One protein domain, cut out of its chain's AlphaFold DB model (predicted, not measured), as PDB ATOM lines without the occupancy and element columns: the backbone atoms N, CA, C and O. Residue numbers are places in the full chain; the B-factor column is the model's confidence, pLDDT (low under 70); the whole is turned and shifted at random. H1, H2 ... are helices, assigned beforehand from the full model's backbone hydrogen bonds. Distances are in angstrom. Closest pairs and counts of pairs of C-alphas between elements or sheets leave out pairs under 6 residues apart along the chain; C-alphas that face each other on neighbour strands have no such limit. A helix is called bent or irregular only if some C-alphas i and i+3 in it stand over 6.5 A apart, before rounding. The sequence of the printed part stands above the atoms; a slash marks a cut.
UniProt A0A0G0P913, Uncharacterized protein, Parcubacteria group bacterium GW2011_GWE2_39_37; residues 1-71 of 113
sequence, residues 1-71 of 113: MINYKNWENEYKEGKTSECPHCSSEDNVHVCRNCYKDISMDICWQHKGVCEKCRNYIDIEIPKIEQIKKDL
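What this domain is: This is residues 1 to 71 of the 113 residues of an uncharacterized protein of Parcubacteria group bacterium GW2011_GWE2_39_37 (UniProt A0A0G0P913). A small body, mostly loop with short helices H1 and H2 set apart, has one arm: residues 58 to 71, of which 58 to 70 belong to bent helix H3, stick out. The 71 printed residues include three named helices, H1, H2, H3, and no named strand: all helix, though under half are in helices. It is loose, radius of gyration of the C-alphas 15.5 A, spanning 53 by 27 by 16 A.

How they stand to each other: Start at H1, residues 4 to 12, apart from H2, residues 40 to 45. H3, residues 51 to 70, one helix by its hydrogen bonds, is bent: C-alphas 58 and 61 are 6.6 A apart. Its arms H3a, residues 51 to 58, and H3b, residues 61 to 70, stand at a shallow tilt of 30 degrees. H2 is close to but not clearly touching H3a, the closest C-alphas, Ile 42 and Glu 51, being 7.8 A apart. In H1, H2, H3a and H3b every O i to N i+4 pair is within hydrogen-bond range.

Where its parts are: Find C-alpha 4 at (-10.902, 51.755, 20.392); H1 runs 12.5 A, H2 8.6 A, H3a 10.1 A and H3b 14.3 A, ending at C-alpha 70, (7.822, 16.417, 33.809).

The domain as a whole: The printed part has no cut. The H1 to H2 link is long, 27 residues. Residues 1 to 2 and 26 have pLDDT under 70.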
ATOM      1  N   MET A   1     -20.454  49.034  20.904       51.03
ATOM      2  CA  MET A   1     -19.016  48.680  20.906       51.03
ATOM      3  C   MET A   1     -18.224  49.969  20.966       51.03
ATOM      4  O   MET A   1     -18.502  50.849  20.164       51.03
ATOM      5  N   ILE A   2     -17.304  50.107  21.919       61.28
ATOM      6  CA  ILE A   2     -16.412  51.273  21.994       61.28
ATOM      7  C   ILE A   2     -15.470  51.224  20.785       61.28
ATOM      8  O   ILE A   2     -14.849  50.192  20.529       61.28
ATOM      9  N   ASN A   3     -15.380  52.317  20.024       80.12
ATOM     10  CA  ASN A   3     -14.383  52.442  18.966       80.12
ATOM     11  C   ASN A   3     -13.025  52.737  19.614       80.12
ATOM     12  O   ASN A   3     -12.753  53.865  20.019       80.12
ATOM     13  N   TYR A   4     -12.188  51.705  19.701       77.19
ATOM     14  CA  TYR A   4     -10.902  51.755  20.392       77.19
ATOM     15  C   TYR A   4      -9.969  52.856  19.872       77.19
ATOM     16  O   TYR A   4      -9.304  53.523  20.654       77.19
ATOM     17  N   LYS A   5      -9.973  53.091  18.552       79.38
ATOM     18  CA  LYS A   5      -9.146  54.132  17.924       79.38
ATOM     19  C   LYS A   5      -9.599  55.540  18.301       79.38
ATOM     20  O   LYS A   5      -8.758  56.402  18.518       79.38
ATOM     21  N   ASN A   6     -10.910  55.772  18.380       81.56
ATOM     22  CA  ASN A   6     -11.428  57.078  18.791       81.56
ATOM     23  C   ASN A   6     -11.083  57.357  20.256       81.56
ATOM     24  O   ASN A   6     -10.644  58.455  20.575       81.56
ATOM     25  N   TRP A   7     -11.204  56.343  21.112       81.44
ATOM     26  CA  TRP A   7     -10.887  56.465  22.531       81.44
ATOM     27  C   TRP A   7      -9.397  56.750  22.774       81.44
ATOM     28  O   TRP A   7      -9.054  57.639  23.545       81.44
ATOM     29  N   GLU A   8      -8.497  56.040  22.083       83.25
ATOM     30  CA  GLU A   8      -7.049  56.275  22.195       83.25
ATOM     31  C   GLU A   8      -6.676  57.723  21.834       83.25
ATOM     32  O   GLU A   8      -5.842  58.334  22.504       83.25
ATOM     33  N   ASN A   9      -7.322  58.292  20.811       84.25
ATOM     34  CA  ASN A   9      -7.136  59.695  20.446       84.25
ATOM     35  C   ASN A   9      -7.667  60.639  21.532       84.25
ATOM     36  O   ASN A   9      -6.960  61.563  21.921       84.25
ATOM     37  N   GLU A  10      -8.863  60.388  22.072       85.44
ATOM     38  CA  GLU A  10      -9.431  61.181  23.172       85.44
ATOM     39  C   GLU A  10      -8.531  61.168  24.418       85.44
ATOM     40  O   GLU A  10      -8.358  62.202  25.060       85.44
ATOM     41  N   TYR A  11      -7.911  60.029  24.735       81.31
ATOM     42  CA  TYR A  11      -6.973  59.903  25.851       81.31
ATOM     43  C   TYR A  11      -5.681  60.690  25.615       81.31
ATOM     44  O   TYR A  11      -5.248  61.442  26.484       81.31
ATOM     45  N   LYS A  12      -5.096  60.596  24.411       80.19
ATOM     46  CA  LYS A  12      -3.915  61.397  24.028       80.19
ATOM     47  C   LYS A  12      -4.197  62.901  24.045       80.19
ATOM     48  O   LYS A  12      -3.300  63.687  24.328       80.19
ATOM     49  N   GLU A  13      -5.434  63.295  23.761       86.06
ATOM     50  CA  GLU A  13      -5.909  64.680  23.829       86.06
ATOM     51  C   GLU A  13      -6.307  65.121  25.253       86.06
ATOM     52  O   GLU A  13      -6.726  66.263  25.438       86.06
ATOM     53  N   GLY A  14      -6.201  64.243  26.259       79.94
ATOM     54  CA  GLY A  14      -6.562  64.535  27.651       79.94
ATOM     55  C   GLY A  14      -8.068  64.675  27.902       79.94
ATOM     56  O   GLY A  14      -8.471  65.202  28.936       79.94
ATOM     57  N   LYS A  15      -8.915  64.221  26.969       81.75
ATOM     58  CA  LYS A  15     -10.387  64.264  27.081       81.75
ATOM     59  C   LYS A  15     -10.952  63.144  27.956       81.75
ATOM     60  O   LYS A  15     -12.101  63.218  28.382       81.75
ATOM     61  N   THR A  16     -10.157  62.114  28.221       76.62
ATOM     62  CA  THR A  16     -10.464  61.023  29.148       76.62
ATOM     63  C   THR A  16      -9.213  60.697  29.959       76.62
ATOM     64  O   THR A  16      -8.106  60.794  29.436       76.62
ATOM     65  N   SER A  17      -9.388  60.383  31.244       71.44
ATOM     66  CA  SER A  17      -8.301  60.267  32.224       71.44
ATOM     67  C   SER A  17      -7.895  58.826  32.542       71.44
ATOM     68  O   SER A  17      -6.790  58.601  33.027       71.44
ATOM     69  N   GLU A  18      -8.743  57.834  32.244       80.12
ATOM     70  CA  GLU A  18      -8.515  56.444  32.657       80.12
ATOM     71  C   GLU A  18      -8.006  55.564  31.511       80.12
ATOM     72  O   GLU A  18      -8.756  55.227  30.603       80.12
ATOM     73  N   CYS A  19      -6.759  55.096  31.563       81.94
ATOM     74  CA  CYS A  19      -6.248  54.183  30.532       81.94
ATOM     75  C   CYS A  19      -6.917  52.787  30.599       81.94
ATOM     76  O   CYS A  19      -6.786  52.111  31.618       81.94
ATOM     77  N   PRO A  20      -7.484  52.216  29.513       80.44
ATOM     78  CA  PRO A  20      -8.139  50.899  29.525       80.44
ATOM     79  C   PRO A  20      -7.157  49.739  29.721       80.44
ATOM     80  O   PRO A  20      -7.554  48.596  29.973       80.44
ATOM     81  N   HIS A  21      -5.863  50.011  29.562       86.94
ATOM     82  CA  HIS A  21      -4.792  49.030  29.616       86.94
ATOM     83  C   HIS A  21      -4.076  48.964  30.946       86.94
ATOM     84  O   HIS A  21      -3.623  47.885  31.293       86.94
ATOM     85  N   CYS A  22      -3.969  50.063  31.685       85.81
ATOM     86  CA  CYS A  22      -3.376  50.052  33.019       85.81
ATOM     87  C   CYS A  22      -4.335  50.493  34.126       85.81
ATOM     88  O   CYS A  22      -4.005  50.284  35.286       85.81
ATOM     89  N   SER A  23      -5.526  50.995  33.779       78.69
ATOM     90  CA  SER A  23      -6.528  51.553  34.704       78.69
ATOM     91  C   SER A  23      -5.961  52.653  35.598       78.69
ATOM     92  O   SER A  23      -6.277  52.733  36.778       78.69
ATOM     93  N   SER A  24      -5.061  53.463  35.039       79.00
ATOM     94  CA  SER A  24      -4.489  54.615  35.729       79.00
ATOM     95  C   SER A  24      -5.306  55.863  35.432       79.00
ATOM     96  O   SER A  24      -5.608  56.106  34.261       79.00
ATOM     97  N   GLU A  25      -5.630  56.620  36.483       71.12
ATOM     98  CA  GLU A  25      -6.510  57.798  36.472       71.12
ATOM     99  C   GLU A  25      -5.764  59.121  36.195       71.12
ATOM    100  O   GLU A  25      -6.399  60.123  35.878       71.12
ATOM    101  N   ASP A  26      -4.425  59.131  36.259       69.44
ATOM    102  CA  ASP A  26      -3.606  60.360  36.250       69.44
ATOM    103  C   ASP A  26      -2.836  60.601  34.937       69.44
ATOM    104  O   ASP A  26      -1.817  61.292  34.918       69.44
ATOM    105  N   ASN A  27      -3.243  59.986  33.819       72.31
ATOM    106  CA  ASN A  27      -2.442  59.929  32.579       72.31
ATOM    107  C   ASN A  27      -1.021  59.344  32.751       72.31
ATOM    108  O   ASN A  27      -0.189  59.402  31.843       72.31
ATOM    109  N   VAL A  28      -0.734  58.743  33.906       82.81
ATOM    110  CA  VAL A  28       0.520  58.044  34.191       82.81
ATOM    111  C   VAL A  28       0.352  56.582  33.815       82.81
ATOM    112  O   VAL A  28      -0.531  55.902  34.325       82.81
ATOM    113  N   HIS A  29       1.203  56.044  32.950       88.56
ATOM    114  CA  HIS A  29       1.116  54.632  32.592       88.56
ATOM    115  C   HIS A  29       1.951  53.768  33.535       88.56
ATOM    116  O   HIS A  29       3.165  53.927  33.632       88.56
ATOM    117  N   VAL A  30       1.302  52.791  34.172       92.50
ATOM    118  CA  VAL A  30       1.948  51.816  35.058       92.50
ATOM    119  C   VAL A  30       1.690  50.385  34.595       92.50
ATOM    120  O   VAL A  30       0.684  50.076  33.959       92.50
ATOM    121  N   CYS A  31       2.606  49.477  34.910       93.12
ATOM    122  CA  CYS A  31       2.422  48.052  34.678       93.12
ATOM    123  C   CYS A  31       1.368  47.480  35.636       93.12
ATOM    124  O   CYS A  31       1.551  47.546  36.848       93.12
ATOM    125  N   ARG A  32       0.337  46.802  35.122       90.69
ATOM    126  CA  ARG A  32      -0.715  46.172  35.948       90.69
ATOM    127  C   ARG A  32      -0.215  45.105  36.925       90.69
ATOM    128  O   ARG A  32      -0.885  44.816  37.906       90.69
ATOM    129  N   ASN A  33       0.944  44.507  36.650       90.69
ATOM    130  CA  ASN A  33       1.472  43.406  37.458       90.69
ATOM    131  C   ASN A  33       2.460  43.856  38.532       90.69
ATOM    132  O   ASN A  33       2.502  43.270  39.608       90.69
ATOM    133  N   CYS A  34       3.303  44.844  38.230       91.75
ATOM    134  CA  CYS A  34       4.372  45.266  39.140       91.75
ATOM    135  C   CYS A  34       4.341  46.751  39.493       91.75
ATOM    136  O   CYS A  34       5.249  47.208  40.181       91.75
ATOM    137  N   TYR A  35       3.338  47.490  39.008       91.31
ATOM    138  CA  TYR A  35       3.096  48.912  39.269       91.31
ATOM    139  C   TYR A  35       4.264  49.843  38.925       91.31
ATOM    140  O   TYR A  35       4.276  50.999  39.323       91.31
ATOM    141  N   LYS A  36       5.250  49.353  38.166       91.44
ATOM    142  CA  LYS A  36       6.325  50.186  37.634       91.44
ATOM    143  C   LYS A  36       5.806  51.067  36.515       91.44
ATOM    144  O   LYS A  36       5.062  50.578  35.663       91.44
ATOM    145  N   ASP A  37       6.304  52.293  36.475       92.69
ATOM    146  CA  ASP A  37       6.094  53.205  35.360       92.69
ATOM    147  C   ASP A  37       6.558  52.567  34.048       92.69
ATOM    148  O   ASP A  37       7.590  51.885  33.978       92.69
ATOM    149  N   ILE A  38       5.771  52.778  33.002       92.75
ATOM    150  CA  ILE A  38       6.061  52.355  31.636       92.75
ATOM    151  C   ILE A  38       5.724  53.494  30.682       92.75
ATOM    152  O   ILE A  38       4.886  54.342  30.981       92.75
ATOM    153  N   SER A  39       6.353  53.515  29.507       91.69
ATOM    154  CA  SER A  39       5.958  54.476  28.480       91.69
ATOM    155  C   SER A  39       4.550  54.174  27.966       91.69
ATOM    156  O   SER A  39       4.078  53.031  27.997       91.69
ATOM    157  N   MET A  40       3.896  55.211  27.446       88.44
ATOM    158  CA  MET A  40       2.613  55.093  26.760       88.44
ATOM    159  C   MET A  40       2.686  54.055  25.629       88.44
ATOM    160  O   MET A  40       1.839  53.167  25.567       88.44
ATOM    161  N   ASP A  41       3.736  54.090  24.804       89.69
ATOM    162  CA  ASP A  41       3.938  53.136  23.704       89.69
ATOM    163  C   ASP A  41       3.984  51.681  24.189       89.69
ATOM    164  O   ASP A  41       3.274  50.827  23.655       89.69
ATOM    165  N   ILE A  42       4.750  51.401  25.253       91.25
ATOM    166  CA  ILE A  42       4.810  50.063  25.860       91.25
ATOM    167  C   ILE A  42       3.436  49.674  26.411       91.25
ATOM    168  O   ILE A  42       2.984  48.546  26.208       91.25
ATOM    169  N   CYS A  43       2.741  50.597  27.084       90.75
ATOM    170  CA  CYS A  43       1.402  50.350  27.608       90.75
ATOM    171  C   CYS A  43       0.430  49.918  26.499       90.75
ATOM    172  O   CYS A  43      -0.258  48.911  26.661       90.75
ATOM    173  N   TRP A  44       0.415  50.607  25.357       88.00
ATOM    174  CA  TRP A  44      -0.437  50.255  24.216       88.00
ATOM    175  C   TRP A  44      -0.026  48.942  23.560       88.00
ATOM    176  O   TRP A  44      -0.855  48.048  23.369       88.00
ATOM    177  N   GLN A  45       1.264  48.777  23.268       91.00
ATOM    178  CA  GLN A  45       1.778  47.583  22.602       91.00
ATOM    179  C   GLN A  45       1.551  46.316  23.438       91.00
ATOM    180  O   GLN A  45       1.436  45.212  22.895       91.00
ATOM    181  N   HIS A  46       1.555  46.438  24.766       91.44
ATOM    182  CA  HIS A  46       1.528  45.301  25.691       91.44
ATOM    183  C   HIS A  46       0.311  45.301  26.611       91.44
ATOM    184  O   HIS A  46       0.279  44.564  27.596       91.44
ATOM    185  N   LYS A  47      -0.706  46.103  26.287       91.19
ATOM    186  CA  LYS A  47      -1.966  46.195  27.031       91.19
ATOM    187  C   LYS A  47      -1.757  46.410  28.539       91.19
ATOM    188  O   LYS A  47      -2.421  45.779  29.360       91.19
ATOM    189  N   GLY A  48      -0.815  47.290  28.881       91.50
ATOM    190  CA  GLY A  48      -0.491  47.721  30.244       91.50
ATOM    191  C   GLY A  48       0.392  46.768  31.036       91.50
ATOM    192  O   GLY A  48       0.415  46.827  32.264       91.50
ATOM    193  N   VAL A  49       1.137  45.897  30.358       94.25
ATOM    194  CA  VAL A  49       2.131  45.019  30.978       94.25
ATOM    195  C   VAL A  49       3.527  45.425  30.509       94.25
ATOM    196  O   VAL A  49       3.772  45.543  29.315       94.25
ATOM    197  N   CYS A  50       4.471  45.631  31.429       94.12
ATOM    198  CA  CYS A  50       5.857  45.902  31.043       94.12
ATOM    199  C   CYS A  50       6.519  44.664  30.417       94.12
ATOM    200  O   CYS A  50       6.167  43.532  30.753       94.12
ATOM    201  N   GLU A  51       7.534  44.866  29.574       92.88
ATOM    202  CA  GLU A  51       8.262  43.778  28.899       92.88
ATOM    203  C   GLU A  51       8.767  42.700  29.865       92.88
ATOM    204  O   GLU A  51       8.617  41.510  29.609       92.88
ATOM    205  N   LYS A  52       9.301  43.100  31.028       93.31
ATOM    206  CA  LYS A  52       9.785  42.154  32.042       93.31
ATOM    207  C   LYS A  52       8.670  41.233  32.543       93.31
ATOM    208  O   LYS A  52       8.857  40.021  32.609       93.31
ATOM    209  N   CYS A  53       7.528  41.803  32.930       93.69
ATOM    210  CA  CYS A  53       6.393  41.021  33.415       93.69
ATOM    211  C   CYS A  53       5.795  40.166  32.301       93.69
ATOM    212  O   CYS A  53       5.404  39.033  32.560       93.69
ATOM    213  N   ARG A  54       5.768  40.683  31.071       94.19
ATOM    214  CA  ARG A  54       5.322  39.938  29.899       94.19
ATOM    215  C   ARG A  54       6.198  38.719  29.644       94.19
ATOM    216  O   ARG A  54       5.674  37.621  29.586       94.19
ATOM    217  N   ASN A  55       7.517  38.890  29.581       94.12
ATOM    218  CA  ASN A  55       8.452  37.779  29.396       94.12
ATOM    219  C   ASN A  55       8.307  36.738  30.508       94.12
ATOM    220  O   ASN A  55       8.316  35.541  30.244       94.12
ATOM    221  N   TYR A  56       8.124  37.176  31.753       91.69
ATOM    222  CA  TYR A  56       7.879  36.245  32.847       91.69
ATOM    223  C   TYR A  56       6.593  35.425  32.636       91.69
ATOM    224  O   TYR A  56       6.614  34.210  32.805       91.69
ATOM    225  N   ILE A  57       5.496  36.064  32.219       90.69
ATOM    226  CA  ILE A  57       4.207  35.398  31.983       90.69
ATOM    227  C   ILE A  57       4.241  34.494  30.750       90.69
ATOM    228  O   ILE A  57       3.804  33.353  30.824       90.69
ATOM    229  N   ASP A  58       4.764  34.991  29.633       92.50
ATOM    230  CA  ASP A  58       4.668  34.331  28.331       92.50
ATOM    231  C   ASP A  58       5.769  33.275  28.128       92.50
ATOM    232  O   ASP A  58       5.629  32.395  27.281       92.50
ATOM    233  N   ILE A  59       6.873  33.352  28.882       93.25
ATOM    234  CA  ILE A  59       8.049  32.487  28.700       93.25
ATOM    235  C   ILE A  59       8.360  31.699  29.972       93.25
ATOM    236  O   ILE A  59       8.442  30.472  29.931       93.25
ATOM    237  N   GLU A  60       8.554  32.374  31.104       91.38
ATOM    238  CA  GLU A  60       9.061  31.710  32.312       91.38
ATOM    239  C   GLU A  60       7.993  30.859  33.014       91.38
ATOM    240  O   GLU A  60       8.284  29.726  33.395       91.38
ATOM    241  N   ILE A  61       6.747  31.338  33.130       89.50
ATOM    242  CA  ILE A  61       5.646  30.548  33.704       89.50
ATOM    243  C   ILE A  61       5.430  29.239  32.918       89.50
ATOM    244  O   ILE A  61       5.481  28.183  33.552       89.50
ATOM    245  N   PRO A  62       5.287  29.241  31.576       91.19
ATOM    246  CA  PRO A  62       5.156  28.008  30.801       91.19
ATOM    247  C   PRO A  62       6.322  27.033  30.983       91.19
ATOM    248  O   PRO A  62       6.102  25.828  31.102       91.19
ATOM    249  N   LYS A  63       7.567  27.530  31.054       91.12
ATOM    250  CA  LYS A  63       8.736  26.680  31.343       91.12
ATOM    251  C   LYS A  63       8.613  26.009  32.710       91.12
ATOM    252  O   LYS A  63       8.843  24.807  32.820       91.12
ATOM    253  N   ILE A  64       8.242  26.768  33.741       87.38
ATOM    254  CA  ILE A  64       8.055  26.245  35.102       87.38
ATOM    255  C   ILE A  64       6.938  25.197  35.123       87.38
ATOM    256  O   ILE A  64       7.098  24.141  35.734       87.38
ATOM    257  N   GLU A  65       5.820  25.459  34.450       88.12
ATOM    258  CA  GLU A  65       4.692  24.528  34.365       88.12
ATOM    259  C   GLU A  65       5.062  23.231  33.640       88.12
ATOM    260  O   GLU A  65       4.680  22.150  34.090       88.12
ATOM    261  N   GLN A  66       5.863  23.313  32.575       90.00
ATOM    262  CA  GLN A  66       6.364  22.131  31.882       90.00
ATOM    263  C   GLN A  66       7.321  21.319  32.767       90.00
ATOM    264  O   GLN A  66       7.134  20.113  32.898       90.00
ATOM    265  N   ILE A  67       8.265  21.963  33.463       87.75
ATOM    266  CA  ILE A  67       9.156  21.280  34.421       87.75
ATOM    267  C   ILE A  67       8.340  20.583  35.514       87.75
ATOM    268  O   ILE A  67       8.602  19.433  35.859       87.75
ATOM    269  N   LYS A  68       7.319  21.258  36.054       86.06
ATOM    270  CA  LYS A  68       6.405  20.671  37.043       86.06
ATOM    271  C   LYS A  68       5.704  19.433  36.495       86.06
ATOM    272  O   LYS A  68       5.636  18.423  37.191       86.06
ATOM    273  N   LYS A  69       5.217  19.494  35.255       87.06
ATOM    274  CA  LYS A  69       4.587  18.359  34.580       87.06
ATOM    275  C   LYS A  69       5.557  17.184  34.429       87.06
ATOM    276  O   LYS A  69       5.178  16.062  34.755       87.06
ATOM    277  N   ASP A  70       6.792  17.445  34.010       89.69
ATOM    278  CA  ASP A  70       7.822  16.417  33.809       89.69
ATOM    279  C   ASP A  70       8.252  15.758  35.131       89.69
ATOM    280  O   ASP A  70       8.525  14.561  35.176       89.69
ATOM    281  N   LEU A  71       8.237  16.518  36.230       86.44
ATOM    282  CA  LEU A  71       8.509  16.031  37.588       86.44
ATOM    283  C   LEU A  71       7.282  15.413  38.286       86.44
ATOM    284  O   LEU A  71       7.379  14.984  39.437       86.44
TER     285      LEU A  71